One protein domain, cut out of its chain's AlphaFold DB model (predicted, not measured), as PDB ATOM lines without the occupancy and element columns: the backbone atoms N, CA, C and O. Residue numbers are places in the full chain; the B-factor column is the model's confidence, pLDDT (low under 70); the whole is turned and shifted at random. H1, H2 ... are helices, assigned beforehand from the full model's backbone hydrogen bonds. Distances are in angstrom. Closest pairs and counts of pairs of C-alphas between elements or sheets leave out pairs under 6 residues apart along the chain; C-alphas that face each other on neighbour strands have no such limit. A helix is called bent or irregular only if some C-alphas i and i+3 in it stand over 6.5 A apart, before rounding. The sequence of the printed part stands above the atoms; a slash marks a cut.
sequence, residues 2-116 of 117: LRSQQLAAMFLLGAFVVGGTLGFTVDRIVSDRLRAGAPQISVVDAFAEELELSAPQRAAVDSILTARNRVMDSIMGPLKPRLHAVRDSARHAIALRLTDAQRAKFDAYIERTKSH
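Overview. This is residues 2 to 116 of the 117 residues of an uncharacterized protein of Gemmatirosa kalamazoonesis (UniProt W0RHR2). One long kinked helix, H4, runs through an open rod; H3 packs on its first turns, H2 stands crosswise near its middle, H5 folds back from its end, and residues 2 to 12 of H1 stick out. The printed part has 115 residues with five named helices, H1 to H5 in order, and no named strand: all helix. It is extended, with a radius of gyration of the C-alphas of 20.7 A and spans of 69 by 33 by 21 A.

Along the chain. H1, residues 2 to 18, begins at C-alpha 2 (21.896, -2.976, -16.714) and is 25.1 A long. H2 is residues 23 to 33, only just irregular: C-alphas 24 and 27 are 6.7 A apart. H3 is residues 43 to 50. H4, residues 55 to 95, is 55.1 A long, with a kink of 42 degrees near residue 77. H5, residues 100 to 114, is 21.2 A long and ends at C-alpha 114 (-27.100, 9.752, -22.922).

Arrangement. H4 touches H3 with residues 58 to 62 alone, closest at the C-alphas of Ala 48 and Arg 58, 6.2 A. H5 is close to H4 but not clearly touching, closest at the C-alphas of Ala 95 and Arg 103, 6.1 A, at a shallow tilt of 3 degrees, opposite ways. Every O i to N i+4 pair is within hydrogen-bond range in H3, against 12 of 13 in H1, 5 of 7 in H2, 34 of 37 in H4 and 10 of 11 in H5.

Size, cuts and confidence. The C-alphas farthest apart, of Leu 2 and Asp 100, are 70.2 A apart. The printed part has no cut and no long link; pLDDT is under 70 at residues 2 to 45 and 115 to 116.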
ATOM      1  N   LEU A   2      22.666  -3.289 -15.486       45.88
ATOM      2  CA  LEU A   2      21.896  -2.976 -16.714       45.88
ATOM      3  C   LEU A   2      20.626  -3.832 -16.944       45.88
ATOM      4  O   LEU A   2      19.672  -3.363 -17.556       45.88
ATOM      5  N   ARG A   3      20.574  -5.074 -16.438       53.53
ATOM      6  CA  ARG A   3      19.411  -5.971 -16.623       53.53
ATOM      7  C   ARG A   3      18.177  -5.576 -15.799       53.53
ATOM      8  O   ARG A   3      17.062  -5.802 -16.256       53.53
ATOM      9  N   SER A   4      18.347  -4.980 -14.615       50.19
ATOM     10  CA  SER A   4      17.211  -4.596 -13.758       50.19
ATOM     11  C   SER A   4      16.488  -3.354 -14.277       50.19
ATOM     12  O   SER A   4      15.269  -3.285 -14.180       50.19
ATOM     13  N   GLN A   5      17.209  -2.416 -14.897       52.59
ATOM     14  CA  GLN A   5      16.609  -1.244 -15.543       52.59
ATOM     15  C   GLN A   5      15.755  -1.636 -16.756       52.59
ATOM     16  O   GLN A   5      14.666  -1.102 -16.947       52.59
ATOM     17  N   GLN A   6      16.210  -2.620 -17.539       53.91
ATOM     18  CA  GLN A   6      15.453  -3.146 -18.678       53.91
ATOM     19  C   GLN A   6      14.217  -3.944 -18.239       53.91
ATOM     20  O   GLN A   6      13.159  -3.811 -18.847       53.91
ATOM     21  N   LEU A   7      14.317  -4.720 -17.154       55.75
ATOM     22  CA  LEU A   7      13.178  -5.450 -16.586       55.75
ATOM     23  C   LEU A   7      12.128  -4.512 -15.981       55.75
ATOM     24  O   LEU A   7      10.941  -4.718 -16.209       55.75
ATOM     25  N   ALA A   8      12.548  -3.456 -15.280       60.91
ATOM     26  CA  ALA A   8      11.636  -2.436 -14.768       60.91
ATOM     27  C   ALA A   8      10.918  -1.697 -15.911       60.91
ATOM     28  O   ALA A   8       9.704  -1.515 -15.859       60.91
ATOM     29  N   ALA A   9      11.637  -1.353 -16.986       61.56
ATOM     30  CA  ALA A   9      11.045  -0.732 -18.170       61.56
ATOM     31  C   ALA A   9      10.022  -1.648 -18.864       61.56
ATOM     32  O   ALA A   9       8.951  -1.185 -19.247       61.56
ATOM     33  N   MET A  10      10.313  -2.949 -18.987       65.00
ATOM     34  CA  MET A  10       9.374  -3.927 -19.551       65.00
ATOM     35  C   MET A  10       8.161  -4.169 -18.648       65.00
ATOM     36  O   MET A  10       7.054  -4.333 -19.155       65.00
ATOM     37  N   PHE A  11       8.340  -4.154 -17.325       67.50
ATOM     38  CA  PHE A  11       7.240  -4.299 -16.373       67.50
ATOM     39  C   PHE A  11       6.297  -3.090 -16.410       67.50
ATOM     40  O   PHE A  11       5.081  -3.263 -16.451       67.50
ATOM     41  N   LEU A  12       6.847  -1.873 -16.498       61.69
ATOM     42  CA  LEU A  12       6.065  -0.648 -16.695       61.69
ATOM     43  C   LEU A  12       5.326  -0.654 -18.040       61.69
ATOM     44  O   LEU A  12       4.150  -0.307 -18.092       61.69
ATOM     45  N   LEU A  13       5.973  -1.124 -19.111       60.88
ATOM     46  CA  LEU A  13       5.336  -1.323 -20.418       60.88
ATOM     47  C   LEU A  13       4.177  -2.330 -20.348       60.88
ATOM     48  O   LEU A  13       3.104  -2.070 -20.891       60.88
ATOM     49  N   GLY A  14       4.369  -3.452 -19.650       58.22
ATOM     50  CA  GLY A  14       3.345  -4.480 -19.454       58.22
ATOM     51  C   GLY A  14       2.152  -3.980 -18.637       58.22
ATOM     52  O   GLY A  14       1.007  -4.137 -19.059       58.22
ATOM     53  N   ALA A  15       2.404  -3.312 -17.509       60.62
ATOM     54  CA  ALA A  15       1.362  -2.725 -16.667       60.62
ATOM     55  C   ALA A  15       0.579  -1.618 -17.397       60.62
ATOM     56  O   ALA A  15      -0.635  -1.507 -17.234       60.62
ATOM     57  N   PHE A  16       1.243  -0.848 -18.263       56.88
ATOM     58  CA  PHE A  16       0.620   0.213 -19.048       56.88
ATOM     59  C   PHE A  16      -0.323  -0.313 -20.148       56.88
ATOM     60  O   PHE A  16      -1.390   0.258 -20.387       56.88
ATOM     61  N   VAL A  17       0.025  -1.437 -20.784       58.56
ATOM     62  CA  VAL A  17      -0.854  -2.119 -21.752       58.56
ATOM     63  C   VAL A  17      -2.095  -2.693 -21.056       58.56
ATOM     64  O   VAL A  17      -3.194  -2.621 -21.609       58.56
ATOM     65  N   VAL A  18      -1.950  -3.195 -19.825       55.97
ATOM     66  CA  VAL A  18      -3.060  -3.764 -19.040       55.97
ATOM     67  C   VAL A  18      -3.949  -2.675 -18.413       55.97
ATOM     68  O   VAL A  18      -5.168  -2.822 -18.399       55.97
ATOM     69  N   GLY A  19      -3.390  -1.537 -17.981       49.28
ATOM     70  CA  GLY A  19      -4.134  -0.382 -17.445       49.28
ATOM     71  C   GLY A  19      -4.846   0.488 -18.498       49.28
ATOM     72  O   GLY A  19      -5.430   1.523 -18.177       49.28
ATOM     73  N   GLY A  20      -4.807   0.093 -19.774       49.56
ATOM     74  CA  GLY A  20      -5.210   0.900 -20.928       49.56
ATOM     75  C   GLY A  20      -6.707   1.190 -21.101       49.56
ATOM     76  O   GLY A  20      -7.064   1.770 -22.129       49.56
ATOM     77  N   THR A  21      -7.569   0.833 -20.145       50.66
ATOM     78  CA  THR A  21      -9.025   1.059 -20.217       50.66
ATOM     79  C   THR A  21      -9.435   2.500 -19.898       50.66
ATOM     80  O   THR A  21     -10.457   2.954 -20.409       50.66
ATOM     81  N   LEU A  22      -8.625   3.262 -19.150       47.50
ATOM     82  CA  LEU A  22      -8.926   4.667 -18.823       47.50
ATOM     83  C   LEU A  22      -8.475   5.671 -19.896       47.50
ATOM     84  O   LEU A  22      -9.061   6.740 -20.030       47.50
ATOM     85  N   GLY A  23      -7.478   5.334 -20.718       45.62
ATOM     86  CA  GLY A  23      -6.966   6.249 -21.753       45.62
ATOM     87  C   GLY A  23      -7.923   6.484 -22.928       45.62
ATOM     88  O   GLY A  23      -7.689   7.365 -23.744       45.62
ATOM     89  N   PHE A  24      -9.000   5.703 -23.024       46.88
ATOM     90  CA  PHE A  24      -9.913   5.722 -24.166       46.88
ATOM     91  C   PHE A  24     -11.069   6.726 -24.032       46.88
ATOM     92  O   PHE A  24     -11.697   7.096 -25.023       46.88
ATOM     93  N   THR A  25     -11.363   7.167 -22.809       46.47
ATOM     94  CA  THR A  25     -12.471   8.089 -22.509       46.47
ATOM     95  C   THR A  25     -12.002   9.521 -22.267       46.47
ATOM     96  O   THR A  25     -12.792  10.454 -22.394       46.47
ATOM     97  N   VAL A  26     -10.713   9.718 -21.979       45.81
ATOM     98  CA  VAL A  26     -10.176  11.035 -21.627       45.81
ATOM     99  C   VAL A  26     -10.068  11.949 -22.843       45.81
ATOM    100  O   VAL A  26     -10.449  13.100 -22.720       45.81
ATOM    101  N   ASP A  27      -9.668  11.469 -24.024       47.28
ATOM    102  CA  ASP A  27      -9.483  12.352 -25.193       47.28
ATOM    103  C   ASP A  27     -10.774  13.093 -25.607       47.28
ATOM    104  O   ASP A  27     -10.754  14.272 -25.966       47.28
ATOM    105  N   ARG A  28     -11.944  12.459 -25.427       48.12
ATOM    106  CA  ARG A  28     -13.247  13.093 -25.699       48.12
ATOM    107  C   ARG A  28     -13.692  14.055 -24.596       48.12
ATOM    108  O   ARG A  28     -14.146  15.150 -24.901       48.12
ATOM    109  N   ILE A  29     -13.520  13.674 -23.328       46.53
ATOM    110  CA  ILE A  29     -13.878  14.528 -22.183       46.53
ATOM    111  C   ILE A  29     -12.943  15.739 -22.097       46.53
ATOM    112  O   ILE A  29     -13.375  16.828 -21.740       46.53
ATOM    113  N   VAL A  30     -11.672  15.567 -22.450       44.09
ATOM    114  CA  VAL A  30     -10.682  16.639 -22.544       44.09
ATOM    115  C   VAL A  30     -11.021  17.576 -23.691       44.09
ATOM    116  O   VAL A  30     -11.089  18.776 -23.462       44.09
ATOM    117  N   SER A  31     -11.341  17.058 -24.877       48.50
ATOM    118  CA  SER A  31     -11.761  17.894 -26.010       48.50
ATOM    119  C   SER A  31     -12.994  18.758 -25.697       48.50
ATOM    120  O   SER A  31     -13.028  19.928 -26.077       48.50
ATOM    121  N   ASP A  32     -13.969  18.231 -24.945       44.69
ATOM    122  CA  ASP A  32     -15.148  19.001 -24.519       44.69
ATOM    123  C   ASP A  32     -14.866  19.934 -23.320       44.69
ATOM    124  O   ASP A  32     -15.406  21.041 -23.261       44.69
ATOM    125  N   ARG A  33     -13.974  19.559 -22.389       41.06
ATOM    126  CA  ARG A  33     -13.561  20.406 -21.247       41.06
ATOM    127  C   ARG A  33     -12.579  21.518 -21.617       41.06
ATOM    128  O   ARG A  33     -12.549  22.527 -20.915       41.06
ATOM    129  N   LEU A  34     -11.860  21.404 -22.735       44.72
ATOM    130  CA  LEU A  34     -11.043  22.487 -23.303       44.72
ATOM    131  C   LEU A  34     -11.880  23.732 -23.656       44.72
ATOM    132  O   LEU A  34     -11.330  24.825 -23.773       44.72
ATOM    133  N   ARG A  35     -13.214  23.613 -23.762       47.25
ATOM    134  CA  ARG A  35     -14.129  24.758 -23.916       47.25
ATOM    135  C   ARG A  35     -14.512  25.442 -22.594       47.25
ATOM    136  O   ARG A  35     -15.113  26.509 -22.645       47.25
ATOM    137  N   ALA A  36     -14.190  24.864 -21.431       46.62
ATOM    138  CA  ALA A  36     -14.745  25.266 -20.130       46.62
ATOM    139  C   ALA A  36     -13.744  25.900 -19.133       46.62
ATOM    140  O   ALA A  36     -14.117  26.163 -17.994       46.62
ATOM    141  N   GLY A  37     -12.497  26.183 -19.526       39.88
ATOM    142  CA  GLY A  37     -11.592  27.058 -18.755       39.88
ATOM    143  C   GLY A  37     -11.106  26.542 -17.388       39.88
ATOM    144  O   GLY A  37     -10.537  27.318 -16.625       39.88
ATOM    145  N   ALA A  38     -11.300  25.261 -17.057       43.31
ATOM    146  CA  ALA A  38     -10.759  24.672 -15.831       43.31
ATOM    147  C   ALA A  38      -9.257  24.335 -15.988       43.31
ATOM    148  O   ALA A  38      -8.872  23.842 -17.053       43.31
ATOM    149  N   PRO A  39      -8.410  24.540 -14.955       42.44
ATOM    150  CA  PRO A  39      -7.014  24.120 -14.996       42.44
ATOM    151  C   PRO A  39      -6.962  22.595 -15.056       42.44
ATOM    152  O   PRO A  39      -7.309  21.885 -14.114       42.44
ATOM    153  N   GLN A  40      -6.592  22.096 -16.225       50.12
ATOM    154  CA  GLN A  40      -6.589  20.684 -16.535       50.12
ATOM    155  C   GLN A  40      -5.263  20.076 -16.080       50.12
ATOM    156  O   GLN A  40      -4.259  20.207 -16.773       50.12
ATOM    157  N   ILE A  41      -5.253  19.401 -14.928       53.19
ATOM    158  CA  ILE A  41      -4.142  18.502 -14.587       53.19
ATOM    159  C   ILE A  41      -4.136  17.414 -15.665       53.19
ATOM    160  O   ILE A  41      -5.126  16.691 -15.829       53.19
ATOM    161  N   SER A  42      -3.071  17.346 -16.466       66.12
ATOM    162  CA  SER A  42      -2.942  16.308 -17.486       66.12
ATOM    163  C   SER A  42      -2.932  14.947 -16.793       66.12
ATOM    164  O   SER A  42      -2.333  14.793 -15.733       66.12
ATOM    165  N   VAL A  43      -3.545  13.920 -17.386       65.62
ATOM    166  CA  VAL A  43      -3.422  12.538 -16.874       65.62
ATOM    167  C   VAL A  43      -1.948  12.130 -16.765       65.62
ATOM    168  O   VAL A  43      -1.581  11.362 -15.881       65.62
ATOM    169  N   VAL A  44      -1.096  12.698 -17.622       69.00
ATOM    170  CA  VAL A  44       0.360  12.542 -17.565       69.00
ATOM    171  C   VAL A  44       0.952  13.171 -16.306       69.00
ATOM    172  O   VAL A  44       1.888  12.612 -15.752       69.00
ATOM    173  N   ASP A  45       0.408  14.293 -15.833       69.00
ATOM    174  CA  ASP A  45       0.885  14.990 -14.634       69.00
ATOM    175  C   ASP A  45       0.510  14.224 -13.370       69.00
ATOM    176  O   ASP A  45       1.382  13.965 -12.551       69.00
ATOM    177  N   ALA A  46      -0.739  13.759 -13.268       73.38
ATOM    178  CA  ALA A  46      -1.169  12.908 -12.157       73.38
ATOM    179  C   ALA A  46      -0.374  11.589 -12.107       73.38
ATOM    180  O   ALA A  46       0.021  11.130 -11.042       73.38
ATOM    181  N   PHE A  47      -0.096  10.991 -13.270       74.25
ATOM    182  CA  PHE A  47       0.706   9.771 -13.365       74.25
ATOM    183  C   PHE A  47       2.191  10.011 -13.066       74.25
ATOM    184  O   PHE A  47       2.852   9.154 -12.484       74.25
ATOM    185  N   ALA A  48       2.726  11.166 -13.468       76.25
ATOM    186  CA  ALA A  48       4.102  11.545 -13.184       76.25
ATOM    187  C   ALA A  48       4.319  11.861 -11.702       76.25
ATOM    188  O   ALA A  48       5.380  11.530 -11.183       76.25
ATOM    189  N   GLU A  49       3.332  12.471 -11.047       80.38
ATOM    190  CA  GLU A  49       3.340  12.746  -9.610       80.38
ATOM    191  C   GLU A  49       3.249  11.448  -8.801       80.38
ATOM    192  O   GLU A  49       4.118  11.192  -7.976       80.38
ATOM    193  N   GLU A  50       2.281  10.580  -9.111       84.06
ATOM    194  CA  GLU A  50       2.084   9.295  -8.420       84.06
ATOM    195  C   GLU A  50       3.307   8.368  -8.518       84.06
ATOM    196  O   GLU A  50       3.629   7.643  -7.582       84.06
ATOM    197  N   LEU A  51       3.998   8.371  -9.662       85.81
ATOM    198  CA  LEU A  51       5.176   7.528  -9.890       85.81
ATOM    199  C   LEU A  51       6.505   8.245  -9.637       85.81
ATOM    200  O   LEU A  51       7.556   7.676  -9.943       85.81
ATOM    201  N   GLU A  52       6.462   9.483  -9.137       89.88
ATOM    202  CA  GLU A  52       7.631  10.328  -8.872       89.88
ATOM    203  C   GLU A  52       8.615  10.365 -10.061       89.88
ATOM    204  O   GLU A  52       9.832  10.206  -9.926       89.88
ATOM    205  N   LEU A  53       8.085  10.538 -11.277       86.88
ATOM    206  CA  LEU A  53       8.889  10.490 -12.496       86.88
ATOM    207  C   LEU A  53       9.850  11.679 -12.570       86.88
ATOM    208  O   LEU A  53       9.452  12.843 -12.510       86.88
ATOM    209  N   SER A  54      11.123  11.396 -12.842       88.69
ATOM    210  CA  SER A  54      12.082  12.440 -13.209       88.69
ATOM    211  C   SER A  54      11.698  13.113 -14.535       88.69
ATOM    212  O   SER A  54      11.021  12.529 -15.385       88.69
ATOM    213  N   ALA A  55      12.195  14.331 -14.769       88.19
ATOM    214  CA  ALA A  55      11.963  15.071 -16.013       88.19
ATOM    215  C   ALA A  55      12.213  14.257 -17.310       88.19
ATOM    216  O   ALA A  55      11.336  14.265 -18.180       88.19
ATOM    217  N   PRO A  56      13.330  13.511 -17.469       87.62
ATOM    218  CA  PRO A  56      13.530  12.685 -18.661       87.62
ATOM    219  C   PRO A  56      12.555  11.500 -18.748       87.62
ATOM    220  O   PRO A  56      12.127  11.151 -19.848       87.62
ATOM    221  N   GLN A  57      12.157  10.899 -17.620       85.62
ATOM    222  CA  GLN A  57      11.149   9.829 -17.613       85.62
ATOM    223  C   GLN A  57       9.770  10.361 -18.011       85.62
ATOM    224  O   GLN A  57       9.089   9.730 -18.815       85.62
ATOM    225  N   ARG A  58       9.386  11.543 -17.516       84.31
ATOM    226  CA  ARG A  58       8.132  12.211 -17.886       84.31
ATOM    227  C   ARG A  58       8.068  12.490 -19.389       84.31
ATOM    228  O   ARG A  58       7.062  12.168 -20.010       84.31
ATOM    229  N   ALA A  59       9.146  13.002 -19.983       84.69
ATOM    230  CA  ALA A  59       9.220  13.234 -21.430       84.69
ATOM    231  C   ALA A  59       9.094  11.932 -22.245       84.69
ATOM    232  O   ALA A  59       8.410  11.894 -23.267       84.69
ATOM    233  N   ALA A  60       9.718  10.844 -21.780       83.56
ATOM    234  CA  ALA A  60       9.608   9.540 -22.430       83.56
ATOM    235  C   ALA A  60       8.180   8.972 -22.349       83.56
ATOM    236  O   ALA A  60       7.646   8.505 -23.356       83.56
ATOM    237  N   VAL A  61       7.548   9.041 -21.173       81.81
ATOM    238  CA  VAL A  61       6.163   8.594 -20.971       81.81
ATOM    239  C   VAL A  61       5.205   9.407 -21.838       81.81
ATOM    240  O   VAL A  61       4.414   8.813 -22.566       81.81
ATOM    241  N   ASP A  62       5.318  10.734 -21.851       82.00
ATOM    242  CA  ASP A  62       4.481  11.606 -22.684       82.00
ATOM    243  C   ASP A  62       4.551  11.238 -24.179       82.00
ATOM    244  O   ASP A  62       3.523  11.074 -24.846       82.00
ATOM    245  N   SER A  63       5.760  10.978 -24.689       83.06
ATOM    246  CA  SER A  63       5.951  10.521 -26.068       83.06
ATOM    247  C   SER A  63       5.281   9.167 -26.340       83.06
ATOM    248  O   SER A  63       4.701   8.977 -27.414       83.06
ATOM    249  N   ILE A  64       5.357   8.217 -25.401       85.12
ATOM    250  CA  ILE A  64       4.724   6.894 -25.528       85.12
ATOM    251  C   ILE A  64       3.199   7.035 -25.561       85.12
ATOM    252  O   ILE A  64       2.538   6.449 -26.422       85.12
ATOM    253  N   LEU A  65       2.639   7.836 -24.653       81.25
ATOM    254  CA  LEU A  65       1.201   8.077 -24.555       81.25
ATOM    255  C   LEU A  65       0.659   8.756 -25.809       81.25
ATOM    256  O   LEU A  65      -0.345   8.313 -26.364       81.25
ATOM    257  N   THR A  66       1.365   9.772 -26.302       80.50
ATOM    258  CA  THR A  66       1.008  10.484 -27.530       80.50
ATOM    259  C   THR A  66       0.999   9.547 -28.739       80.50
ATOM    260  O   THR A  66       0.047   9.548 -29.525       80.50
ATOM    261  N   ALA A  67       2.027   8.703 -28.882       81.31
ATOM    262  CA  ALA A  67       2.086   7.718 -29.959       81.31
ATOM    263  C   ALA A  67       0.939   6.701 -29.860       81.31
ATOM    264  O   ALA A  67       0.283   6.410 -30.863       81.31
ATOM    265  N   ARG A  68       0.652   6.206 -28.649       84.06
ATOM    266  CA  ARG A  68      -0.466   5.291 -28.397       84.06
ATOM    267  C   ARG A  68      -1.795   5.927 -28.780       84.06
ATOM    268  O   ARG A  68      -2.574   5.292 -29.485       84.06
ATOM    269  N   ASN A  69      -2.061   7.152 -28.329       80.00
ATOM    270  CA  ASN A  69      -3.330   7.836 -28.577       80.00
ATOM    271  C   ASN A  69      -3.567   8.017 -30.075       80.00
ATOM    272  O   ASN A  69      -4.618   7.628 -30.569       80.00
ATOM    273  N   ARG A  70      -2.539   8.426 -30.831       82.25
ATOM    274  CA  ARG A  70      -2.618   8.530 -32.295       82.25
ATOM    275  C   ARG A  70      -3.031   7.215 -32.966       82.25
ATOM    276  O   ARG A  70      -3.816   7.227 -33.912       82.25
ATOM    277  N   VAL A  71      -2.504   6.080 -32.499       84.44
ATOM    278  CA  VAL A  71      -2.888   4.753 -33.011       84.44
ATOM    279  C   VAL A  71      -4.321   4.402 -32.611       84.44
ATOM    280  O   VAL A  71      -5.086   3.903 -33.430       84.44
ATOM    281  N   MET A  72      -4.717   4.685 -31.372       81.25
ATOM    282  CA  MET A  72      -6.095   4.446 -30.938       81.25
ATOM    283  C   MET A  72      -7.092   5.284 -31.739       81.25
ATOM    284  O   MET A  72      -8.132   4.761 -32.137       81.25
ATOM    285  N   ASP A  73      -6.772   6.542 -32.024       81.75
ATOM    286  CA  ASP A  73      -7.627   7.442 -32.795       81.75
ATOM    287  C   ASP A  73      -7.740   7.021 -34.255       81.75
ATOM    288  O   ASP A  73      -8.831   7.082 -34.821       81.75
ATOM    289  N   SER A  74      -6.660   6.517 -34.860       86.50
ATOM    290  CA  SER A  74      -6.711   6.008 -36.236       86.50
ATOM    291  C   SER A  74      -7.609   4.773 -36.369       86.50
ATOM    292  O   SER A  74      -8.258   4.591 -37.398       86.50
ATOM    293  N   ILE A  75      -7.709   3.957 -35.316       89.00
ATOM    294  CA  ILE A  75      -8.609   2.796 -35.256       89.00
ATOM    295  C   ILE A  75     -10.039   3.238 -34.930       89.00
ATOM    296  O   ILE A  75     -11.011   2.808 -35.558       89.00
ATOM    297  N   MET A  76     -10.191   4.087 -33.918       85.56
ATOM    298  CA  MET A  76     -11.487   4.403 -33.336       85.56
ATOM    299  C   MET A  76     -12.238   5.490 -34.097       85.56
ATOM    300  O   MET A  76     -13.465   5.451 -34.139       85.56
ATOM    301  N   GLY A  77     -11.536   6.434 -34.723       87.12
ATOM    302  CA  GLY A  77     -12.106   7.451 -35.605       87.12
ATOM    303  C   GLY A  77     -13.061   6.860 -36.649       87.12
ATOM    304  O   GLY A  77     -14.240   7.216 -36.641       87.12
ATOM    305  N   PRO A  78     -12.619   5.903 -37.489       86.75
ATOM    306  CA  PRO A  78     -13.492   5.261 -38.472       86.75
ATOM    307  C   PRO A  78     -14.484   4.255 -37.863       86.75
ATOM    308  O   PRO A  78     -15.546   4.011 -38.439       86.75
ATOM    309  N   LEU A  79     -14.186   3.660 -36.701       89.00
ATOM    310  CA  LEU A  79     -15.067   2.673 -36.064       89.00
ATOM    311  C   LEU A  79     -16.248   3.311 -35.308       89.00
ATOM    312  O   LEU A  79     -17.358   2.780 -35.355       89.00
ATOM    313  N   LYS A  80     -16.041   4.463 -34.655       83.19
ATOM    314  CA  LYS A  80     -17.067   5.234 -33.927       83.19
ATOM    315  C   LYS A  80     -18.375   5.396 -34.718       83.19
ATOM    316  O   LYS A  80     -19.408   4.979 -34.192       83.19
ATOM    317  N   PRO A  81     -18.391   5.940 -35.953       89.19
ATOM    318  CA  PRO A  81     -19.638   6.131 -36.696       89.19
ATOM    319  C   PRO A  81     -20.351   4.808 -37.005       89.19
ATOM    320  O   PRO A  81     -21.576   4.750 -36.959       89.19
ATOM    321  N   ARG A  82     -19.607   3.720 -37.234       89.56
ATOM    322  CA  ARG A  82     -20.187   2.387 -37.473       89.56
ATOM    323  C   ARG A  82     -20.866   1.843 -36.218       89.56
ATOM    324  O   ARG A  82     -21.974   1.320 -36.299       89.56
ATOM    325  N   LEU A  83     -20.236   2.002 -35.053       89.81
ATOM    326  CA  LEU A  83     -20.837   1.624 -33.772       89.81
ATOM    327  C   LEU A  83     -22.092   2.450 -33.466       89.81
ATOM    328  O   LEU A  83     -23.080   1.896 -32.987       89.81
ATOM    329  N   HIS A  84     -22.073   3.753 -33.764       90.50
ATOM    330  CA  HIS A  84     -23.256   4.608 -33.641       90.50
ATOM    331  C   HIS A  84     -24.390   4.124 -34.551       90.50
ATOM    332  O   HIS A  84     -25.488   3.884 -34.055       90.50
ATOM    333  N   ALA A  85     -24.105   3.842 -35.823       92.56
ATOM    334  CA  ALA A  85     -25.099   3.328 -36.765       92.56
ATOM    335  C   ALA A  85     -25.734   2.003 -36.303       92.56
ATOM    336  O   ALA A  85     -26.948   1.834 -36.392       92.56
ATOM    337  N   VAL A  86     -24.941   1.073 -35.755       95.06
ATOM    338  CA  VAL A  86     -25.462  -0.193 -35.202       95.06
ATOM    339  C   VAL A  86     -26.393   0.064 -34.015       95.06
ATOM    340  O   VAL A  86     -27.476  -0.518 -33.943       95.06
ATOM    341  N   ARG A  87     -26.004   0.957 -33.096       92.75
ATOM    342  CA  ARG A  87     -26.833   1.330 -31.938       92.75
ATOM    343  C   ARG A  87     -28.145   1.981 -32.373       92.75
ATOM    344  O   ARG A  87     -29.192   1.642 -31.826       92.75
ATOM    345  N   ASP A  88     -28.099   2.880 -33.349       93.06
ATOM    346  CA  ASP A  88     -29.281   3.598 -33.827       93.06
ATOM    347  C   ASP A  88     -30.224   2.682 -34.612       93.06
ATOM    348  O   ASP A  88     -31.436   2.715 -34.393       93.06
ATOM    349  N   SER A  89     -29.680   1.773 -35.425       95.69
ATOM    350  CA  SER A  89     -30.458   0.721 -36.088       95.69
ATOM    351  C   SER A  89     -31.175  -0.179 -35.075       95.69
ATOM    352  O   SER A  89     -32.383  -0.402 -35.181       95.69
ATOM    353  N   ALA A  90     -30.471  -0.629 -34.030       95.50
ATOM    354  CA  ALA A  90     -31.070  -1.436 -32.972       95.50
ATOM    355  C   ALA A  90     -32.178  -0.675 -32.223       95.50
ATOM    356  O   ALA A  90     -33.253  -1.229 -31.995       95.50
ATOM    357  N   ARG A  91     -31.955   0.605 -31.889       94.81
ATOM    358  CA  ARG A  91     -32.975   1.468 -31.267       94.81
ATOM    359  C   ARG A  91     -34.221   1.579 -32.138       94.81
ATOM    360  O   ARG A  91     -35.324   1.401 -31.630       94.81
ATOM    361  N   HIS A  92     -34.048   1.821 -33.435       95.69
ATOM    362  CA  HIS A  92     -35.160   1.914 -34.373       95.69
ATOM    363  C   HIS A  92     -35.935   0.592 -34.460       95.69
ATOM    364  O   HIS A  92     -37.158   0.574 -34.325       95.69
ATOM    365  N   ALA A  93     -35.225  -0.532 -34.592       97.12
ATOM    366  CA  ALA A  93     -35.834  -1.857 -34.627       97.12
ATOM    367  C   ALA A  93     -36.623  -2.168 -33.343       97.12
ATOM    368  O   ALA A  93     -37.732  -2.700 -33.419       97.12
ATOM    369  N   ILE A  94     -36.088  -1.826 -32.168       96.56
ATOM    370  CA  ILE A  94     -36.802  -1.982 -30.895       96.56
ATOM    371  C   ILE A  94     -38.064  -1.124 -30.902       96.56
ATOM    372  O   ILE A  94     -39.146  -1.651 -30.661       96.56
ATOM    373  N   ALA A  95     -37.950   0.160 -31.246       95.62
ATOM    374  CA  ALA A  95     -39.072   1.088 -31.236       95.62
ATOM    375  C   ALA A  95     -40.232   0.603 -32.123       95.62
ATOM    376  O   ALA A  95     -41.389   0.694 -31.724       95.62
ATOM    377  N   LEU A  96     -39.962   0.021 -33.296       97.38
ATOM    378  CA  LEU A  96     -41.000  -0.539 -34.177       97.38
ATOM    379  C   LEU A  96     -41.853  -1.651 -33.535       97.38
ATOM    380  O   LEU A  96     -42.948  -1.919 -34.014       97.38
ATOM    381  N   ARG A  97     -41.379  -2.289 -32.460       97.69
ATOM    382  CA  ARG A  97     -42.085  -3.372 -31.748       97.69
ATOM    383  C   ARG A  97     -42.857  -2.886 -30.520       97.69
ATOM    384  O   ARG A  97     -43.492  -3.694 -29.847       97.69
ATOM    385  N   LEU A  98     -42.769  -1.597 -30.200       97.62
ATOM    386  CA  LEU A  98     -43.376  -1.003 -29.013       97.62
ATOM    387  C   LEU A  98     -44.703  -0.322 -29.345       97.62
ATOM    388  O   LEU A  98     -44.858   0.284 -30.408       97.62
ATOM    389  N   THR A  99     -45.628  -0.350 -28.385       98.00
ATOM    390  CA  THR A  99     -46.801   0.535 -28.399       98.00
ATOM    391  C   THR A  99     -46.381   1.989 -28.182       98.00
ATOM    392  O   THR A  99     -45.287   2.258 -27.682       98.00
ATOM    393  N   ASP A 100     -47.251   2.948 -28.487       96.69
ATOM    394  CA  ASP A 100     -46.926   4.375 -28.337       96.69
ATOM    395  C   ASP A 100     -46.598   4.758 -26.887       96.69
ATOM    396  O   ASP A 100     -45.620   5.461 -26.622       96.69
ATOM    397  N   ALA A 101     -47.338   4.205 -25.920       95.88
ATOM    398  CA  ALA A 101     -47.061   4.408 -24.498       95.88
ATOM    399  C   ALA A 101     -45.708   3.811 -24.064       95.88
ATOM    400  O   ALA A 101     -45.032   4.357 -23.190       95.88
ATOM    401  N   GLN A 102     -45.295   2.686 -24.657       97.56
ATOM    402  CA  GLN A 102     -43.987   2.076 -24.401       97.56
ATOM    403  C   GLN A 102     -42.857   2.854 -25.083       97.56
ATOM    404  O   GLN A 102     -41.795   3.021 -24.485       97.56
ATOM    405  N   ARG A 103     -43.094   3.374 -26.292       96.62
ATOM    406  CA  ARG A 103     -42.151   4.200 -27.054       96.62
ATOM    407  C   ARG A 103     -41.784   5.470 -26.290       96.62
ATOM    408  O   ARG A 103     -40.605   5.718 -26.080       96.62
ATOM    409  N   ALA A 104     -42.772   6.172 -25.733       95.81
ATOM    410  CA  ALA A 104     -42.531   7.357 -24.905       95.81
ATOM    411  C   ALA A 104     -41.629   7.066 -23.685       95.81
ATOM    412  O   ALA A 104     -40.732   7.843 -23.358       95.81
ATOM    413  N   LYS A 105     -41.823   5.917 -23.019       96.88
ATOM    414  CA  LYS A 105     -40.961   5.482 -21.904       96.88
ATOM    415  C   LYS A 105     -39.557   5.097 -22.373       96.88
ATOM    416  O   LYS A 105     -38.584   5.368 -21.670       96.88
ATOM    417  N   PHE A 106     -39.458   4.451 -23.533       95.31
ATOM    418  CA  PHE A 106     -38.190   4.049 -24.130       95.31
ATOM    419  C   PHE A 106     -37.344   5.264 -24.523       95.31
ATOM    420  O   PHE A 106     -36.169   5.321 -24.164       95.31
ATOM    421  N   ASP A 107     -37.944   6.275 -25.147       93.50
ATOM    422  CA  ASP A 107     -37.245   7.503 -25.536       93.50
ATOM    423  C   ASP A 107     -36.725   8.259 -24.303       93.50
ATOM    424  O   ASP A 107     -35.547   8.618 -24.242       93.50
ATOM    425  N   ALA A 108     -37.543   8.385 -23.251       94.38
ATOM    426  CA  ALA A 108     -37.118   8.983 -21.982       94.38
ATOM    427  C   ALA A 108     -35.960   8.214 -21.311       94.38
ATOM    428  O   ALA A 108     -35.061   8.815 -20.716       94.38
ATOM    429  N   TYR A 109     -35.954   6.881 -21.411       93.25
ATOM    430  CA  TYR A 109     -34.855   6.050 -20.916       93.25
ATOM    431  C   TYR A 109     -33.550   6.301 -21.688       93.25
ATOM    432  O   TYR A 109     -32.476   6.412 -21.082       93.25
ATOM    433  N   ILE A 110     -33.629   6.415 -23.017       91.62
ATOM    434  CA  ILE A 110     -32.467   6.686 -23.866       91.62
ATOM    435  C   ILE A 110     -31.890   8.077 -23.581       91.62
ATOM    436  O   ILE A 110     -30.674   8.202 -23.443       91.62
ATOM    437  N   GLU A 111     -32.723   9.104 -23.423       90.06
ATOM    438  CA  GLU A 111     -32.239  10.457 -23.118       90.06
ATOM    439  C   GLU A 111     -31.544  10.536 -21.751       90.06
ATOM    440  O   GLU A 111     -30.440  11.074 -21.646       90.06
ATOM    441  N   ARG A 112     -32.092   9.886 -20.715       89.31
ATOM    442  CA  ARG A 112     -31.443   9.826 -19.392       89.31
ATOM    443  C   ARG A 112     -30.076   9.136 -19.422       89.31
ATOM    444  O   ARG A 112     -29.180   9.491 -18.660       89.31
ATOM    445  N   THR A 113     -29.914   8.113 -20.257       80.94
ATOM    446  CA  THR A 113     -28.658   7.346 -20.342       80.94
ATOM    447  C   THR A 113     -27.610   8.008 -21.238       80.94
ATOM    448  O   THR A 113     -26.419   7.770 -21.036       80.94
ATOM    449  N   LYS A 114     -28.017   8.873 -22.178       77.56
ATOM    450  CA  LYS A 114     -27.100   9.752 -22.922       77.56
ATOM    451  C   LYS A 114     -26.464  10.818 -22.030       77.56
ATOM    452  O   LYS A 114     -25.312  11.143 -22.248       77.56
ATOM    453  N   SER A 115     -27.175  11.339 -21.027       56.81
ATOM    454  CA  SER A 115     -26.640  12.399 -20.155       56.81
ATOM    455  C   SER A 115     -25.589  11.920 -19.139       56.81
ATOM    456  O   SER A 115     -25.020  12.745 -18.432       56.81
ATOM    457  N   HIS A 116     -25.371  10.606 -19.020       47.41
ATOM    458  CA  HIS A 116     -24.454   9.989 -18.050       47.41
ATOM    459  C   HIS A 116     -23.215   9.336 -18.696       47.41
ATOM    460  O   HIS A 116     -22.386   8.791 -17.971       47.41
TER     461      HIS A 116